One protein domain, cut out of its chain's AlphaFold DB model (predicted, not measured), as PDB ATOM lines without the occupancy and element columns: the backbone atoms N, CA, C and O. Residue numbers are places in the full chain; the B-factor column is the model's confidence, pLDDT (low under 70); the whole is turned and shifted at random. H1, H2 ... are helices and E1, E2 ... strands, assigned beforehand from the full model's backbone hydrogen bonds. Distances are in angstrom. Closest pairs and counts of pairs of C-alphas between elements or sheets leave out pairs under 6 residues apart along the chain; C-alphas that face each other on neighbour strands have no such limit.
ATOM      1  N   ASN A 248      -5.798  -4.477   5.890       91.50
ATOM      2  CA  ASN A 248      -5.729  -3.716   7.125       91.50
ATOM      3  C   ASN A 248      -6.486  -2.394   6.976       91.50
ATOM      4  O   ASN A 248      -6.059  -1.499   6.250       91.50
ATOM      5  N   ALA A 249      -7.602  -2.250   7.688       89.62
ATOM      6  CA  ALA A 249      -8.308  -0.981   7.804       89.62
ATOM      7  C   ALA A 249      -7.659  -0.138   8.906       89.62
ATOM      8  O   ALA A 249      -7.873  -0.379  10.095       89.62
ATOM      9  N   TYR A 250      -6.843   0.837   8.504       92.25
ATOM     10  CA  TYR A 250      -6.111   1.692   9.432       92.25
ATOM     11  C   TYR A 250      -6.998   2.786  10.024       92.25
ATOM     12  O   TYR A 250      -7.830   3.383   9.341       92.25
ATOM     13  N   SER A 251      -6.789   3.090  11.301       91.38
ATOM     14  CA  SER A 251      -7.456   4.196  11.982       91.38
ATOM     15  C   SER A 251      -6.581   4.793  13.083       91.38
ATOM     16  O   SER A 251      -5.594   4.199  13.521       91.38
ATOM     17  N   LEU A 252      -6.948   6.000  13.514       91.94
ATOM     18  CA  LEU A 252      -6.313   6.702  14.621       91.94
ATOM     19  C   LEU A 252      -7.245   6.683  15.834       91.94
ATOM     20  O   LEU A 252      -8.384   7.138  15.742       91.94
ATOM     21  N   VAL A 253      -6.754   6.190  16.970       90.69
ATOM     22  CA  VAL A 253      -7.539   6.045  18.208       90.69
ATOM     23  C   VAL A 253      -6.778   6.583  19.419       90.69
ATOM     24  O   VAL A 253      -5.552   6.680  19.401       90.69
ATOM     25  N   THR A 254      -7.495   6.922  20.487       90.19
ATOM     26  CA  THR A 254      -6.914   7.287  21.795       90.19
ATOM     27  C   THR A 254      -6.907   6.125  22.793       90.19
ATOM     28  O   THR A 254      -6.196   6.179  23.793       90.19
ATOM     29  N   ASP A 255      -7.654   5.057  22.501       84.62
ATOM     30  CA  ASP A 255      -7.684   3.804  23.254       84.62
ATOM     31  C   ASP A 255      -7.374   2.637  22.306       84.62
ATOM     32  O   ASP A 255      -8.083   2.418  21.323       84.62
ATOM     33  N   ALA A 256      -6.290   1.914  22.587       78.69
ATOM     34  CA  ALA A 256      -5.825   0.776  21.795       78.69
ATOM     35  C   ALA A 256      -6.192  -0.584  22.421       78.69
ATOM     36  O   ALA A 256      -5.683  -1.622  21.992       78.69
ATOM     37  N   THR A 257      -7.051  -0.605  23.446       81.94
ATOM     38  CA  THR A 257      -7.475  -1.842  24.113       81.94
ATOM     39  C   THR A 257      -8.108  -2.805  23.102       81.94
ATOM     40  O   THR A 257      -9.050  -2.452  22.399       81.94
ATOM     41  N   ASN A 258      -7.585  -4.034  23.028       76.06
ATOM     42  CA  ASN A 258      -8.001  -5.081  22.081       76.06
ATOM     43  C   ASN A 258      -7.841  -4.727  20.583       76.06
ATOM     44  O   ASN A 258      -8.479  -5.359  19.742       76.06
ATOM     45  N   LYS A 259      -7.003  -3.744  20.228       80.50
ATOM     46  CA  LYS A 259      -6.712  -3.366  18.834       80.50
ATOM     47  C   LYS A 259      -5.317  -3.813  18.402       80.50
ATOM     48  O   LYS A 259      -4.397  -3.861  19.217       80.50
ATOM     49  N   GLN A 260      -5.146  -4.111  17.112       86.00
ATOM     50  CA  GLN A 260      -3.824  -4.395  16.552       86.00
ATOM     51  C   GLN A 260      -3.109  -3.075  16.244       86.00
ATOM     52  O   GLN A 260      -3.653  -2.207  15.564       86.00
ATOM     53  N   ILE A 261      -1.904  -2.893  16.784       85.69
ATOM     54  CA  ILE A 261      -1.119  -1.656  16.651       85.69
ATOM     55  C   ILE A 261      -0.123  -1.820  15.503       85.69
ATOM     56  O   ILE A 261       0.503  -2.871  15.373       85.69
ATOM     57  N   VAL A 262       0.071  -0.770  14.701       83.19
ATOM     58  CA  VAL A 262       1.088  -0.767  13.639       83.19
ATOM     59  C   VAL A 262       2.484  -0.992  14.241       83.19
ATOM     60  O   VAL A 262       2.996  -0.180  15.014       83.19
ATOM     61  N   THR A 263       3.120  -2.112  13.891       68.56
ATOM     62  CA  THR A 263       4.468  -2.463  14.358       68.56
ATOM     63  C   THR A 263       5.534  -1.787  13.497       68.56
ATOM     64  O   THR A 263       5.498  -1.908  12.277       68.56
ATOM     65  N   GLY A 264       6.521  -1.128  14.114       59.69
ATOM     66  CA  GLY A 264       7.695  -0.588  13.404       59.69
ATOM     67  C   GLY A 264       7.822   0.937  13.381       59.69
ATOM     68  O   GLY A 264       8.851   1.457  12.958       59.69
ATOM     69  N   THR A 265       6.845   1.680  13.901       55.84
ATOM     70  CA  THR A 265       6.994   3.121  14.162       55.84
ATOM     71  C   THR A 265       6.219   3.430  15.439       55.84
ATOM     72  O   THR A 265       5.000   3.439  15.440       55.84
ATOM     73  N   ASN A 266       6.925   3.550  16.567       58.47
ATOM     74  CA  ASN A 266       6.370   3.878  17.890       58.47
ATOM     75  C   ASN A 266       5.129   3.068  18.316       58.47
ATOM     76  O   ASN A 266       4.086   3.630  18.647       58.47
ATOM     77  N   ALA A 267       5.280   1.744  18.421       58.50
ATOM     78  CA  ALA A 267       4.244   0.824  18.919       58.50
ATOM     79  C   ALA A 267       3.729   1.136  20.351       58.50
ATOM     80  O   ALA A 267       2.825   0.471  20.846       58.50
ATOM     81  N   THR A 268       4.290   2.148  21.024       65.00
ATOM     82  CA  THR A 268       3.895   2.643  22.351       65.00
ATOM     83  C   THR A 268       2.982   3.880  22.318       65.00
ATOM     84  O   THR A 268       2.629   4.387  23.382       65.00
ATOM     85  N   GLY A 269       2.592   4.367  21.133       80.06
ATOM     86  CA  GLY A 269       1.707   5.524  20.945       80.06
ATOM     87  C   GLY A 269       2.425   6.881  20.889       80.06
ATOM     88  O   GLY A 269       3.548   7.035  21.369       80.06
ATOM     89  N   TYR A 270       1.751   7.874  20.305       87.50
ATOM     90  CA  TYR A 270       2.243   9.225  20.023       87.50
ATOM     91  C   TYR A 270       1.692  10.226  21.053       87.50
ATOM     92  O   TYR A 270       0.471  10.408  21.124       87.50
ATOM     93  N   PRO A 271       2.546  10.856  21.881       87.69
ATOM     94  CA  PRO A 271       2.107  11.845  22.861       87.69
ATOM     95  C   PRO A 271       1.816  13.190  22.184       87.69
ATOM     96  O   PRO A 271       2.702  13.792  21.582       87.69
ATOM     97  N   ILE A 272       0.580  13.680  22.305       87.38
ATOM     98  CA  ILE A 272       0.146  14.976  21.772       87.38
ATOM     99  C   ILE A 272      -0.658  15.691  22.857       87.38
ATOM    100  O   ILE A 272      -1.790  15.309  23.168       87.38
ATOM    101  N   GLY A 273      -0.068  16.741  23.434       86.50
ATOM    102  CA  GLY A 273      -0.617  17.390  24.625       86.50
ATOM    103  C   GLY A 273      -0.764  16.386  25.772       86.50
ATOM    104  O   GLY A 273       0.139  15.589  26.020       86.50
ATOM    105  N   ASP A 274      -1.928  16.385  26.420       87.19
ATOM    106  CA  ASP A 274      -2.249  15.461  27.519       87.19
ATOM    107  C   ASP A 274      -2.787  14.103  27.034       87.19
ATOM    108  O   ASP A 274      -3.157  13.245  27.836       87.19
ATOM    109  N   SER A 275      -2.872  13.899  25.717       89.69
ATOM    110  CA  SER A 275      -3.428  12.692  25.103       89.69
ATOM    111  C   SER A 275      -2.347  11.830  24.461       89.69
ATOM    112  O   SER A 275      -1.289  12.304  24.043       89.69
ATOM    113  N   ARG A 276      -2.644  10.536  24.339       89.50
ATOM    114  CA  ARG A 276      -1.827   9.589  23.586       89.50
ATOM    115  C   ARG A 276      -2.660   8.989  22.466       89.50
ATOM    116  O   ARG A 276      -3.761   8.509  22.712       89.50
ATOM    117  N   TYR A 277      -2.118   9.033  21.257       90.81
ATOM    118  CA  TYR A 277      -2.764   8.519  20.055       90.81
ATOM    119  C   TYR A 277      -2.052   7.267  19.552       90.81
ATOM    120  O   TYR A 277      -0.834   7.143  19.671       90.81
ATOM    121  N   TYR A 278      -2.806   6.356  18.955       89.75
ATOM    122  CA  TYR A 278      -2.309   5.105  18.402       89.75
ATOM    123  C   TYR A 278      -2.820   4.953  16.981       89.75
ATOM    124  O   TYR A 278      -4.000   5.182  16.713       89.75
ATOM    125  N   ILE A 279      -1.929   4.534  16.090       91.50
ATOM    126  CA  ILE A 279      -2.319   4.068  14.767       91.50
ATOM    127  C   ILE A 279      -2.543   2.568  14.886       91.50
ATOM    128  O   ILE A 279      -1.629   1.809  15.221       91.50
ATOM    129  N   VAL A 280      -3.782   2.167  14.653       91.25
ATOM    130  CA  VAL A 280      -4.226   0.781  14.754       91.25
ATOM    131  C   VAL A 280      -4.743   0.315  13.410       91.25
ATOM    132  O   VAL A 280      -5.058   1.127  12.537       91.25
ATOM    133  N   TYR A 281      -4.848  -0.993  13.252       91.25
ATOM    134  CA  TYR A 281      -5.547  -1.587  12.133       91.25
ATOM    135  C   TYR A 281      -6.505  -2.670  12.615       91.25
ATOM    136  O   TYR A 281      -6.238  -3.384  13.581       91.25
ATOM    137  N   ASP A 282      -7.635  -2.761  11.927       88.38
ATOM    138  CA  ASP A 282      -8.515  -3.915  12.001       88.38
ATOM    139  C   ASP A 282      -8.287  -4.740  10.737       88.38
ATOM    140  O   ASP A 282      -8.374  -4.229   9.618       88.38
ATOM    141  N   GLU A 283      -7.955  -6.010  10.922       86.94
ATOM    142  CA  GLU A 283      -7.769  -6.939   9.821       86.94
ATOM    143  C   GLU A 283      -9.141  -7.356   9.271       86.94
ATOM    144  O   GLU A 283      -9.968  -7.919   9.994       86.94
ATOM    145  N   LYS A 284      -9.402  -7.063   7.997       75.50
ATOM    146  CA  LYS A 284     -10.700  -7.279   7.354       75.50
ATOM    147  C   LYS A 284     -10.589  -8.222   6.171       75.50
ATOM    148  O   LYS A 284      -9.559  -8.281   5.503       75.50
ATOM    149  N   ASP A 285     -11.657  -8.974   5.925       64.44
ATOM    150  CA  ASP A 285     -11.809  -9.660   4.645       64.44
ATOM    151  C   ASP A 285     -12.223  -8.670   3.540       64.44
ATOM    152  O   ASP A 285     -12.445  -7.485   3.796       64.44
ATOM    153  N   TYR A 286     -12.292  -9.155   2.303       66.81
ATOM    154  CA  TYR A 286     -12.594  -8.359   1.114       66.81
ATOM    155  C   TYR A 286     -13.827  -7.439   1.260       66.81
ATOM    156  O   TYR A 286     -13.741  -6.239   0.994       66.81
ATOM    157  N   PHE A 287     -14.969  -7.972   1.708       57.78
ATOM    158  CA  PHE A 287     -16.216  -7.203   1.782       57.78
ATOM    159  C   PHE A 287     -16.247  -6.259   2.970       57.78
ATOM    160  O   PHE A 287     -16.693  -5.120   2.835       57.78
ATOM    161  N   ASP A 288     -15.764  -6.708   4.128       64.44
ATOM    162  CA  ASP A 288     -15.678  -5.849   5.303       64.44
ATOM    163  C   ASP A 288     -14.734  -4.670   5.035       64.44
ATOM    164  O   ASP A 288     -14.972  -3.553   5.511       64.44
ATOM    165  N   TYR A 289     -13.681  -4.895   4.243       74.06
ATOM    166  CA  TYR A 289     -12.768  -3.849   3.804       74.06
ATOM    167  C   TYR A 289     -13.446  -2.859   2.845       74.06
ATOM    168  O   TYR A 289     -13.411  -1.660   3.114       74.06
ATOM    169  N   LEU A 290     -14.160  -3.323   1.811       67.44
ATOM    170  CA  LEU A 290     -14.943  -2.450   0.917       67.44
ATOM    171  C   LEU A 290     -16.008  -1.635   1.668       67.44
ATOM    172  O   LEU A 290     -16.089  -0.411   1.529       67.44
ATOM    173  N   ASN A 291     -16.772  -2.294   2.541       63.06
ATOM    174  CA  ASN A 291     -17.815  -1.662   3.349       63.06
ATOM    175  C   ASN A 291     -17.262  -0.596   4.302       63.06
ATOM    176  O   ASN A 291     -17.991   0.316   4.684       63.06
ATOM    177  N   THR A 292     -15.975  -0.667   4.662       74.06
ATOM    178  CA  THR A 292     -15.330   0.341   5.520       74.06
ATOM    179  C   THR A 292     -15.380   1.734   4.900       74.06
ATOM    180  O   THR A 292     -15.527   2.719   5.624       74.06
ATOM    181  N   PHE A 293     -15.288   1.826   3.572       70.25
ATOM    182  CA  PHE A 293     -15.261   3.096   2.845       70.25
ATOM    183  C   PHE A 293     -16.558   3.372   2.071       70.25
ATOM    184  O   PHE A 293     -16.718   4.445   1.491       70.25
ATOM    185  N   GLY A 294     -17.487   2.413   2.044       63.00
ATOM    186  CA  GLY A 294     -18.716   2.447   1.251       63.00
ATOM    187  C   GLY A 294     -18.493   2.117  -0.228       63.00
ATOM    188  O   GLY A 294     -19.216   1.289  -0.768       63.00
ATOM    189  N   PHE A 295     -17.491   2.730  -0.870       61.03
ATOM    190  CA  PHE A 295     -17.094   2.434  -2.255       61.03
ATOM    191  C   PHE A 295     -15.570   2.405  -2.427       61.03
ATOM    192  O   PHE A 295     -15.011   1.382  -2.796       61.03
ATOM    193  N   GLU A 296     -14.892   3.514  -2.130       79.62
ATOM    194  CA  GLU A 296     -13.432   3.646  -2.199       79.62
ATOM    195  C   GLU A 296     -12.953   4.662  -1.145       79.62
ATOM    196  O   GLU A 296     -13.741   5.522  -0.727       79.62
ATOM    197  N   PRO A 297     -11.691   4.600  -0.680       87.25
ATOM    198  CA  PRO A 297     -11.185   5.550   0.298       87.25
ATOM    199  C   PRO A 297     -11.102   6.969  -0.277       87.25
ATOM    200  O   PRO A 297     -10.881   7.190  -1.471       87.25
ATOM    201  N   MET A 298     -11.257   7.943   0.620       90.75
ATOM    202  CA  MET A 298     -11.212   9.373   0.321       90.75
ATOM    203  C   MET A 298     -10.023  10.015   1.032       90.75
ATOM    204  O   MET A 298      -9.800   9.756   2.214       90.75
ATOM    205  N   PHE A 299      -9.327  10.907   0.333       93.06
ATOM    206  CA  PHE A 299      -8.118  11.588   0.794       93.06
ATOM    207  C   PHE A 299      -8.346  13.095   0.853       93.06
ATOM    208  O   PHE A 299      -9.045  13.647  -0.003       93.06
ATOM    209  N   VAL A 300      -7.791  13.759   1.866       91.62
ATOM    210  CA  VAL A 300      -8.013  15.186   2.110       91.62
ATOM    211  C   VAL A 300      -6.829  16.007   1.606       91.62
ATOM    212  O   VAL A 300      -5.684  15.748   1.958       91.62
ATOM    213  N   PHE A 301      -7.104  17.048   0.819       91.38
ATOM    214  CA  PHE A 301      -6.082  17.974   0.324       91.38
ATOM    215  C   PHE A 301      -6.448  19.430   0.610       91.38
ATOM    216  O   PHE A 301      -7.633  19.773   0.623       91.38
ATOM    217  N   PRO A 302      -5.462  20.318   0.825       86.81
ATOM    218  CA  PRO A 302      -5.716  21.746   0.926       86.81
ATOM    219  C   PRO A 302      -6.145  22.315  -0.430       86.81
ATOM    220  O   PRO A 302      -5.626  21.945  -1.482       86.81
ATOM    221  N   THR A 303      -7.066  23.269  -0.391       85.25
ATOM    222  CA  THR A 303      -7.510  24.036  -1.561       85.25
ATOM    223  C   THR A 303      -6.834  25.405  -1.604       85.25
ATOM    224  O   THR A 303      -6.120  25.805  -0.686       85.25
ATOM    225  N   THR A 304      -7.092  26.167  -2.666       80.19
ATOM    226  CA  THR A 304      -6.624  27.556  -2.797       80.19
ATOM    227  C   THR A 304      -7.300  28.527  -1.822       80.19
ATOM    228  O   THR A 304      -6.831  29.653  -1.655       80.19
ATOM    229  N   LEU A 305      -8.388  28.113  -1.163       80.88
ATOM    230  CA  LEU A 305      -9.034  28.881  -0.105       80.88
ATOM    231  C   LEU A 305      -8.284  28.669   1.214       80.88
ATOM    232  O   LEU A 305      -8.020  27.537   1.612       80.88
ATOM    233  N   ILE A 306      -7.976  29.762   1.916       79.12
ATOM    234  CA  ILE A 306      -7.302  29.713   3.222       79.12
ATOM    235  C   ILE A 306      -8.136  28.859   4.189       79.12
ATOM    236  O   ILE A 306      -9.280  29.194   4.484       79.12
ATOM    237  N   GLY A 307      -7.552  27.754   4.666       76.06
ATOM    238  CA  GLY A 307      -8.208  26.793   5.561       76.06
ATOM    239  C   GLY A 307      -9.229  25.865   4.888       76.06
ATOM    240  O   GLY A 307      -9.881  25.088   5.581       76.06
ATOM    241  N   GLY A 308      -9.392  25.937   3.564       84.31
ATOM    242  CA  GLY A 308     -10.302  25.077   2.813       84.31
ATOM    243  C   GLY A 308      -9.651  23.751   2.439       84.31
ATOM    244  O   GLY A 308      -8.505  23.729   1.989       84.31
ATOM    245  N   THR A 309     -10.402  22.657   2.555       89.75
ATOM    246  CA  THR A 309      -9.966  21.311   2.162       89.75
ATOM    247  C   THR A 309     -10.936  20.680   1.171       89.75
ATOM    248  O   THR A 309     -12.147  20.874   1.287       89.75
ATOM    249  N   GLU A 310     -10.426  19.863   0.258       90.88
ATOM    250  CA  GLU A 310     -11.212  19.006  -0.628       90.88
ATOM    251  C   GLU A 310     -11.016  17.529  -0.282       90.88
ATOM    252  O   GLU A 310      -9.974  17.141   0.246       90.88
ATOM    253  N   LYS A 311     -12.029  16.707  -0.573       91.50
ATOM    254  CA  LYS A 311     -11.947  15.247  -0.480       91.50
ATOM    255  C   LYS A 311     -11.901  14.661  -1.883       91.50
ATOM    256  O   LYS A 311     -12.825  14.883  -2.664       91.50
ATOM    257  N   VAL A 312     -10.869  13.882  -2.171       92.00
ATOM    258  CA  VAL A 312     -10.645  13.256  -3.476       92.00
ATOM    259  C   VAL A 312     -10.681  11.745  -3.307       92.00
ATOM    260  O   VAL A 312     -10.061  11.204  -2.395       92.00
ATOM    261  N   SER A 313     -11.456  11.074  -4.150       90.19
ATOM    262  CA  SER A 313     -11.584   9.621  -4.121       90.19
ATOM    263  C   SER A 313     -10.371   8.955  -4.774       90.19
ATOM    264  O   SER A 313      -9.730   9.573  -5.629       90.19
ATOM    265  N   TYR A 314     -10.027   7.731  -4.361       91.56
ATOM    266  CA  TYR A 314      -8.830   7.019  -4.833       91.56
ATOM    267  C   TYR A 314      -8.680   7.034  -6.365       91.56
ATOM    268  O   TYR A 314      -7.644   7.452  -6.885       91.56
ATOM    269  N   SER A 315      -9.746   6.685  -7.085       88.81
ATOM    270  CA  SER A 315      -9.817   6.638  -8.551       88.81
ATOM    271  C   SER A 315      -9.579   7.984  -9.248       88.81
ATOM    272  O   SER A 315      -9.324   8.025 -10.453       88.81
ATOM    273  N   LYS A 316      -9.653   9.099  -8.510       92.50
ATOM    274  CA  LYS A 316      -9.511  10.471  -9.024       92.50
ATOM    275  C   LYS A 316      -8.216  11.153  -8.593       92.50
ATOM    276  O   LYS A 316      -8.025  12.329  -8.904       92.50
ATOM    277  N   LEU A 317      -7.336  10.454  -7.878       95.38
ATOM    278  CA  LEU A 317      -6.067  11.019  -7.439       95.38
ATOM    279  C   LEU A 317      -5.162  11.348  -8.634       95.38
ATOM    280  O   LEU A 317      -4.902  10.522  -9.507       95.38
ATOM    281  N   THR A 318      -4.623  12.565  -8.641       95.44
ATOM    282  CA  THR A 318      -3.584  12.972  -9.595       95.44
ATOM    283  C   THR A 318      -2.213  12.422  -9.191       95.44
ATOM    284  O   THR A 318      -1.959  12.151  -8.018       95.44
ATOM    285  N   SER A 319      -1.268  12.336 -10.134       95.62
ATOM    286  CA  SER A 319       0.107  11.894  -9.838       95.62
ATOM    287  C   SER A 319       0.788  12.729  -8.747       95.62
ATOM    288  O   SER A 319       1.511  12.181  -7.920       95.62
ATOM    289  N   ALA A 320       0.528  14.041  -8.711       94.44
ATOM    290  CA  ALA A 320       1.060  14.928  -7.678       94.44
ATOM    291  C   ALA A 320       0.461  14.619  -6.294       94.44
ATOM    292  O   ALA A 320       1.193  14.527  -5.316       94.44
ATOM    293  N   GLN A 321      -0.854  14.394  -6.216       95.75
ATOM    294  CA  GLN A 321      -1.535  14.009  -4.974       95.75
ATOM    295  C   GLN A 321      -1.059  12.648  -4.451       95.75
ATOM    296  O   GLN A 321      -0.831  12.501  -3.252       95.75
ATOM    297  N   ILE A 322      -0.835  11.675  -5.341       96.25
ATOM    298  CA  ILE A 322      -0.255  10.370  -4.986       96.25
ATOM    299  C   ILE A 322       1.157  10.542  -4.417       96.25
ATOM    300  O   ILE A 322       1.496   9.936  -3.398       96.25
ATOM    301  N   GLN A 323       1.984  11.381  -5.045       95.94
ATOM    302  CA  GLN A 323       3.330  11.664  -4.548       95.94
ATOM    303  C   GLN A 323       3.287  12.303  -3.152       95.94
ATOM    304  O   GLN A 323       4.041  11.892  -2.271       95.94
ATOM    305  N   THR A 324       2.363  13.241  -2.922       95.31
ATOM    306  CA  THR A 324       2.127  13.829  -1.598       95.31
ATOM    307  C   THR A 324       1.754  12.757  -0.571       95.31
ATOM    308  O   THR A 324       2.473  12.612   0.415       95.31
ATOM    309  N   ILE A 325       0.720  11.942  -0.831       96.19
ATOM    310  CA  ILE A 325       0.280  10.871   0.085       96.19
ATOM    311  C   ILE A 325       1.432   9.914   0.424       96.19
ATOM    312  O   ILE A 325       1.685   9.595   1.585       96.19
ATOM    313  N   THR A 326       2.161   9.450  -0.588       95.12
ATOM    314  CA  THR A 326       3.232   8.458  -0.398       95.12
ATOM    315  C   THR A 326       4.450   9.019   0.345       95.12
ATOM    316  O   THR A 326       5.178   8.251   0.982       95.12
ATOM    317  N   SER A 327       4.637  10.343   0.347       94.50
ATOM    318  CA  SER A 327       5.707  11.037   1.076       94.50
ATOM    319  C   SER A 327       5.422  11.311   2.554       94.50
ATOM    320  O   SER A 327       6.333  11.724   3.265       94.50
ATOM    321  N   TYR A 328       4.200  11.072   3.043       93.12
ATOM    322  CA  TYR A 328       3.880  11.299   4.451       93.12
ATOM    323  C   TYR A 328       4.734  10.421   5.378       93.12
ATOM    324  O   TYR A 328       4.882   9.208   5.180       93.12
ATOM    325  N   GLU A 329       5.291  11.039   6.415       88.62
ATOM    326  CA  GLU A 329       6.161  10.412   7.406       88.62
ATOM    327  C   GLU A 329       5.800  10.915   8.802       88.62
ATOM    328  O   GLU A 329       5.307  12.031   8.966       88.62
ATOM    329  N   ILE A 330       6.046  10.085   9.815       86.75
ATOM    330  CA  ILE A 330       5.757  10.417  11.212       86.75
ATOM    331  C   ILE A 330       6.930  10.083  12.121       86.75
ATOM    332  O   ILE A 330       7.729   9.188  11.853       86.75
ATOM    333  N   ASN A 331       7.011  10.807  13.232       80.25
ATOM    334  CA  ASN A 331       7.998  10.627  14.286       80.25
ATOM    335  C   ASN A 331       7.384  10.982  15.656       80.25
ATOM    336  O   ASN A 331       6.197  11.277  15.771       80.25
ATOM    337  N   ASN A 332       8.187  10.948  16.724       72.81
ATOM    338  CA  ASN A 332       7.715  11.208  18.095       72.81
ATOM    339  C   ASN A 332       7.229  12.644  18.360       72.81
ATOM    340  O   ASN A 332       6.661  12.897  19.416       72.81
ATOM    341  N   THR A 333       7.465  13.577  17.437       78.19
ATOM    342  CA  THR A 333       7.043  14.984  17.533       78.19
ATOM    343  C   THR A 333       5.933  15.347  16.545       78.19
ATOM    344  O   THR A 333       5.587  16.518  16.421       78.19
ATOM    345  N   SER A 334       5.378  14.355  15.842       82.88
ATOM    346  CA  SER A 334       4.293  14.542  14.879       82.88
ATOM    347  C   SER A 334       3.040  15.138  15.520       82.88
ATOM    348  O   SER A 334       2.616  14.740  16.605       82.88
ATOM    349  N   SER A 335       2.432  16.087  14.810       90.81
ATOM    350  CA  SER A 335       1.137  16.666  15.151       90.81
ATOM    351  C   SER A 335      -0.008  15.689  14.872       90.81
ATOM    352  O   SER A 335       0.165  14.657  14.222       90.81
ATOM    353  N   LEU A 336      -1.214  16.031  15.332       90.69
ATOM    354  CA  LEU A 336      -2.400  15.218  15.065       90.69
ATOM    355  C   LEU A 336      -2.689  15.099  13.559       90.69
ATOM    356  O   LEU A 336      -3.131  14.046  13.105       90.69
ATOM    357  N   ASP A 337      -2.432  16.155  12.788       90.12
ATOM    358  CA  ASP A 337      -2.651  16.135  11.342       90.12
ATOM    359  C   ASP A 337      -1.592  15.294  10.620       90.12
ATOM    360  O   ASP A 337      -1.942  14.548   9.711       90.12
ATOM    361  N   ASP A 338      -0.342  15.285  11.095       90.62
ATOM    362  CA  ASP A 338       0.690  14.382  10.568       90.62
ATOM    363  C   ASP A 338       0.299  12.907  10.760       90.62
ATOM    364  O   ASP A 338       0.476  12.089   9.856       90.62
ATOM    365  N   LEU A 339      -0.294  12.559  11.911       91.56
ATOM    366  CA  LEU A 339      -0.792  11.200  12.155       91.56
ATOM    367  C   LEU A 339      -1.959  10.835  11.227       91.56
ATOM    368  O   LEU A 339      -2.004   9.711  10.728       91.56
ATOM    369  N   LYS A 340      -2.887  11.765  10.965       92.31
ATOM    370  CA  LYS A 340      -3.990  11.543  10.012       92.31
ATOM    371  C   LYS A 340      -3.468  11.335   8.592       92.31
ATOM    372  O   LYS A 340      -3.872  10.376   7.945       92.31
ATOM    373  N   HIS A 341      -2.537  12.173   8.143       93.50
ATOM    374  CA  HIS A 341      -1.875  12.012   6.849       93.50
ATOM    375  C   HIS A 341      -1.154  10.661   6.757       93.50
ATOM    376  O   HIS A 341      -1.222   9.966   5.747       93.50
ATOM    377  N   TYR A 342      -0.526  10.193   7.833       93.06
ATOM    378  CA  TYR A 342       0.085   8.867   7.811       93.06
ATOM    379  C   TYR A 342      -0.936   7.724   7.712       93.06
ATOM    380  O   TYR A 342      -0.696   6.755   6.993       93.06
ATOM    381  N   VAL A 343      -2.100   7.843   8.361       93.00
ATOM    382  CA  VAL A 343      -3.219   6.902   8.155       93.00
ATOM    383  C   VAL A 343      -3.692   6.923   6.700       93.00
ATOM    384  O   VAL A 343      -3.934   5.856   6.134       93.00
ATOM    385  N   GLU A 344      -3.759   8.093   6.059       94.81
ATOM    386  CA  GLU A 344      -4.049   8.202   4.623       94.81
ATOM    387  C   GLU A 344      -3.008   7.451   3.783       94.81
ATOM    388  O   GLU A 344      -3.376   6.665   2.913       94.81
ATOM    389  N   LYS A 345      -1.711   7.600   4.077       95.00
ATOM    390  CA  LYS A 345      -0.649   6.842   3.396       95.00
ATOM    391  C   LYS A 345      -0.828   5.334   3.535       95.00
ATOM    392  O   LYS A 345      -0.756   4.623   2.534       95.00
ATOM    393  N   LEU A 346      -1.059   4.841   4.752       94.19
ATOM    394  CA  LEU A 346      -1.265   3.411   5.001       94.19
ATOM    395  C   LEU A 346      -2.508   2.891   4.267       94.19
ATOM    396  O   LEU A 346      -2.455   1.840   3.630       94.19
ATOM    397  N   THR A 347      -3.591   3.670   4.289       94.25
ATOM    398  CA  THR A 347      -4.836   3.368   3.571       94.25
ATOM    399  C   THR A 347      -4.602   3.306   2.063       94.25
ATOM    400  O   THR A 347      -5.031   2.348   1.427       94.25
ATOM    401  N   TYR A 348      -3.876   4.273   1.489       95.50
ATOM    402  CA  TYR A 348      -3.523   4.280   0.068       95.50
ATOM    403  C   TYR A 348      -2.715   3.040  -0.319       95.50
ATOM    404  O   TYR A 348      -3.089   2.338  -1.251       95.50
ATOM    405  N   VAL A 349      -1.646   2.728   0.421       93.94
ATOM    406  CA  VAL A 349      -0.788   1.566   0.130       93.94
ATOM    407  C   VAL A 349      -1.591   0.266   0.173       93.94
ATOM    408  O   VAL A 349      -1.475  -0.562  -0.731       93.94
ATOM    409  N   GLN A 350      -2.429   0.097   1.198       92.94
ATOM    410  CA  GLN A 350      -3.250  -1.099   1.355       92.94
ATOM    411  C   GLN A 350      -4.324  -1.205   0.272       92.94
ATOM    412  O   GLN A 350      -4.526  -2.289  -0.272       92.94
ATOM    413  N   PHE A 351      -4.992  -0.097  -0.056       91.19
ATOM    414  CA  PHE A 351      -6.012  -0.068  -1.097       91.19
ATOM    415  C   PHE A 351      -5.409  -0.283  -2.494       91.19
ATOM    416  O   PHE A 351      -5.962  -1.026  -3.290       91.19
ATOM    417  N   SER A 352      -4.219   0.250  -2.782       90.56
ATOM    418  CA  SER A 352      -3.512  -0.042  -4.036       90.56
ATOM    419  C   SER A 352      -3.091  -1.506  -4.170       90.56
ATOM    420  O   SER A 352      -3.039  -2.020  -5.285       90.56
ATOM    421  N   ALA A 353      -2.750  -2.179  -3.068       86.38
ATOM    422  CA  ALA A 353      -2.501  -3.619  -3.083       86.38
ATOM    423  C   ALA A 353      -3.803  -4.402  -3.319       86.38
ATOM    424  O   ALA A 353      -3.829  -5.290  -4.164       86.38
ATOM    425  N   PHE A 354      -4.882  -4.009  -2.638       83.31
ATOM    426  CA  PHE A 354      -6.226  -4.552  -2.833       83.31
ATOM    427  C   PHE A 354      -6.689  -4.458  -4.296       83.31
ATOM    428  O   PHE A 354      -7.092  -5.465  -4.862       83.31
ATOM    429  N   GLU A 355      -6.556  -3.297  -4.943       81.31
ATOM    430  CA  GLU A 355      -6.962  -3.113  -6.347       81.31
ATOM    431  C   GLU A 355      -6.165  -4.007  -7.306       81.31
ATOM    432  O   GLU A 355      -6.721  -4.574  -8.241       81.31
ATOM    433  N   LYS A 356      -4.866  -4.207  -7.053       76.88
ATOM    434  CA  LYS A 356      -4.047  -5.130  -7.856       76.88
ATOM    435  C   LYS A 356      -4.458  -6.584  -7.671       76.88
ATOM    436  O   LYS A 356      -4.432  -7.345  -8.635       76.88
ATOM    437  N   ASP A 357      -4.803  -6.969  -6.445       72.69
ATOM    438  CA  ASP A 357      -5.347  -8.296  -6.180       72.69
ATOM    439  C   ASP A 357      -6.663  -8.481  -6.945       72.69
ATOM    440  O   ASP A 357      -6.825  -9.500  -7.607       72.69
ATOM    441  N   VAL A 358      -7.557  -7.482  -6.937       68.69
ATOM    442  CA  VAL A 358      -8.808  -7.482  -7.721       68.69
ATOM    443  C   VAL A 358      -8.531  -7.647  -9.212       68.69
ATOM    444  O   VAL A 358      -9.063  -8.573  -9.820       68.69
ATOM    445  N   GLU A 359      -7.654  -6.828  -9.795       64.75
ATOM    446  CA  GLU A 359      -7.283  -6.939 -11.212       64.75
ATOM    447  C   GLU A 359      -6.726  -8.330 -11.551       64.75
ATOM    448  O   GLU A 359      -7.052  -8.901 -12.593       64.75
ATOM    449  N   LYS A 360      -5.908  -8.904 -10.662       59.34
ATOM    450  CA  LYS A 360      -5.363 -10.254 -10.827       59.34
ATOM    451  C   LYS A 360      -6.462 -11.318 -10.742       59.34
ATOM    452  O   LYS A 360      -6.489 -12.213 -11.586       59.34
ATOM    453  N   PHE A 361      -7.377 -11.212  -9.777       56.09
ATOM    454  CA  PHE A 361      -8.526 -12.113  -9.640       56.09
ATOM    455  C   PHE A 361      -9.444 -12.061 -10.867       56.09
ATOM    456  O   PHE A 361      -9.945 -13.097 -11.298       56.09
ATOM    457  N   GLU A 362      -9.639 -10.881 -11.457       53.41
ATOM    458  CA  GLU A 362     -10.457 -10.698 -12.660       53.41
ATOM    459  C   GLU A 362      -9.777 -11.233 -13.938       53.41
ATOM    460  O   GLU A 362     -10.464 -11.656 -14.871       53.41
ATOM    461  N   GLN A 363      -8.440 -11.248 -13.999       52.12
ATOM    462  CA  GLN A 363      -7.674 -11.691 -15.175       52.12
ATOM    463  C   GLN A 363      -7.300 -13.186 -15.155       52.12
ATOM    464  O   GLN A 363      -7.232 -13.819 -16.215       52.12
ATOM    465  N   GLU A 364      -7.067 -13.779 -13.982       48.69
ATOM    466  CA  GLU A 364      -6.721 -15.196 -13.825       48.69
ATOM    467  C   GLU A 364      -8.000 -16.047 -13.724       48.69
ATOM    468  O   GLU A 364      -8.618 -16.197 -12.673       48.69
TER     469      GLU A 364
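Overview. This is residues 248 to 364 of the 386 residues of an uncharacterized protein of Coprobacillus sp. CAG:698 (UniProt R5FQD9). A long helix, H3, lies along one face of a small antiparallel sheet of three strands, E1, E3 and E2 in that order, and its last residues stick out free. Toward the side of H3 away from that sheet are the short helix H2, which packs across H3, and the hairpin of E4 and E5, while H1 grazes the sheet near E1. The printed part has 117 residues with five named strands and three named helices, in the order E1 E2 E3 H1 E4 E5 H2 H3, and its class is mixed, helices and strands. The whole is compact, with a radius of gyration of the C-alphas of 15.3 A and spans of 50 by 41 by 23 A.

Arrangement. In the larger sheet, E3, residues 275 to 284, is the inner strand, and its pairing is staggered. Residues 278 to 283 pair with E1, residues 248 to 253, antiparallel at 160 degrees, with N 251 and O 280 2.9 A apart. Residues 275 to 277 pair with E2, residues 270 to 272, antiparallel at 138 degrees, with N 270 and O 277 2.8 A apart; E2 and E3 form a hairpin. H3, residues 336 to 363, is on this sheet in two layers, a helix on one face of a sheet. Its height over the sheet is 9.2 A, and it lies over E1 and runs along the strands, at 8 degrees to E1 on the local plane; the closest C-alphas, of Tyr 250 and Val 343, are 6.1 A apart. H2, residues 319 to 327, touches H3 at residues 341 to 349 of H3 alone, at a steep tilt of 62 degrees, opposite ways; the closest C-alphas, of Ile 325 and Lys 345, are 5.3 A apart. E4, residues 298 to 302, and E5, residues 309 to 313, form an antiparallel hairpin, with N 299 and O 312 2.8 A apart; E5 and H3 are apart. The closest C-alphas of E4 and H3, of Phe 299 and Glu 344, are 6.5 A apart. H1, residues 286 to 293, only grazes the larger sheet with residues 288 to 293. Every O i to N i+4 pair is within hydrogen-bond range in H2 and H3, and 3 of 4 are in H1.

Along the chain. E1 begins at C-alpha 248, at (-5.729, -3.716, 7.125). E3 is 27.7 A long, and H3 runs 40.8 A from C-alpha 336, at (-2.400, 15.218, 15.065), to C-alpha 363, at (-7.674, -11.691, -15.175). E1 is 14.9 A long, E2 6.4 A, E4 13.6 A, E5 13.4 A, H1 11.9 A and H2 12.3 A.

Size, cuts and confidence. The two C-alphas farthest apart, of Asp 274 and Glu 364, are 51.7 A apart. The printed part has no cut. The link from E1 to E2, residues 254 to 269, is long; in it residues 260 to 261 pair antiparallel with residues 280 to 281 of E3. Residues 359 to 364, of which 359 to 363 belong to H3, stand free. The mean pLDDT of the printed part is 83.1; 21 residues are under 70, among them residues 263 to 268 and 358 to 364.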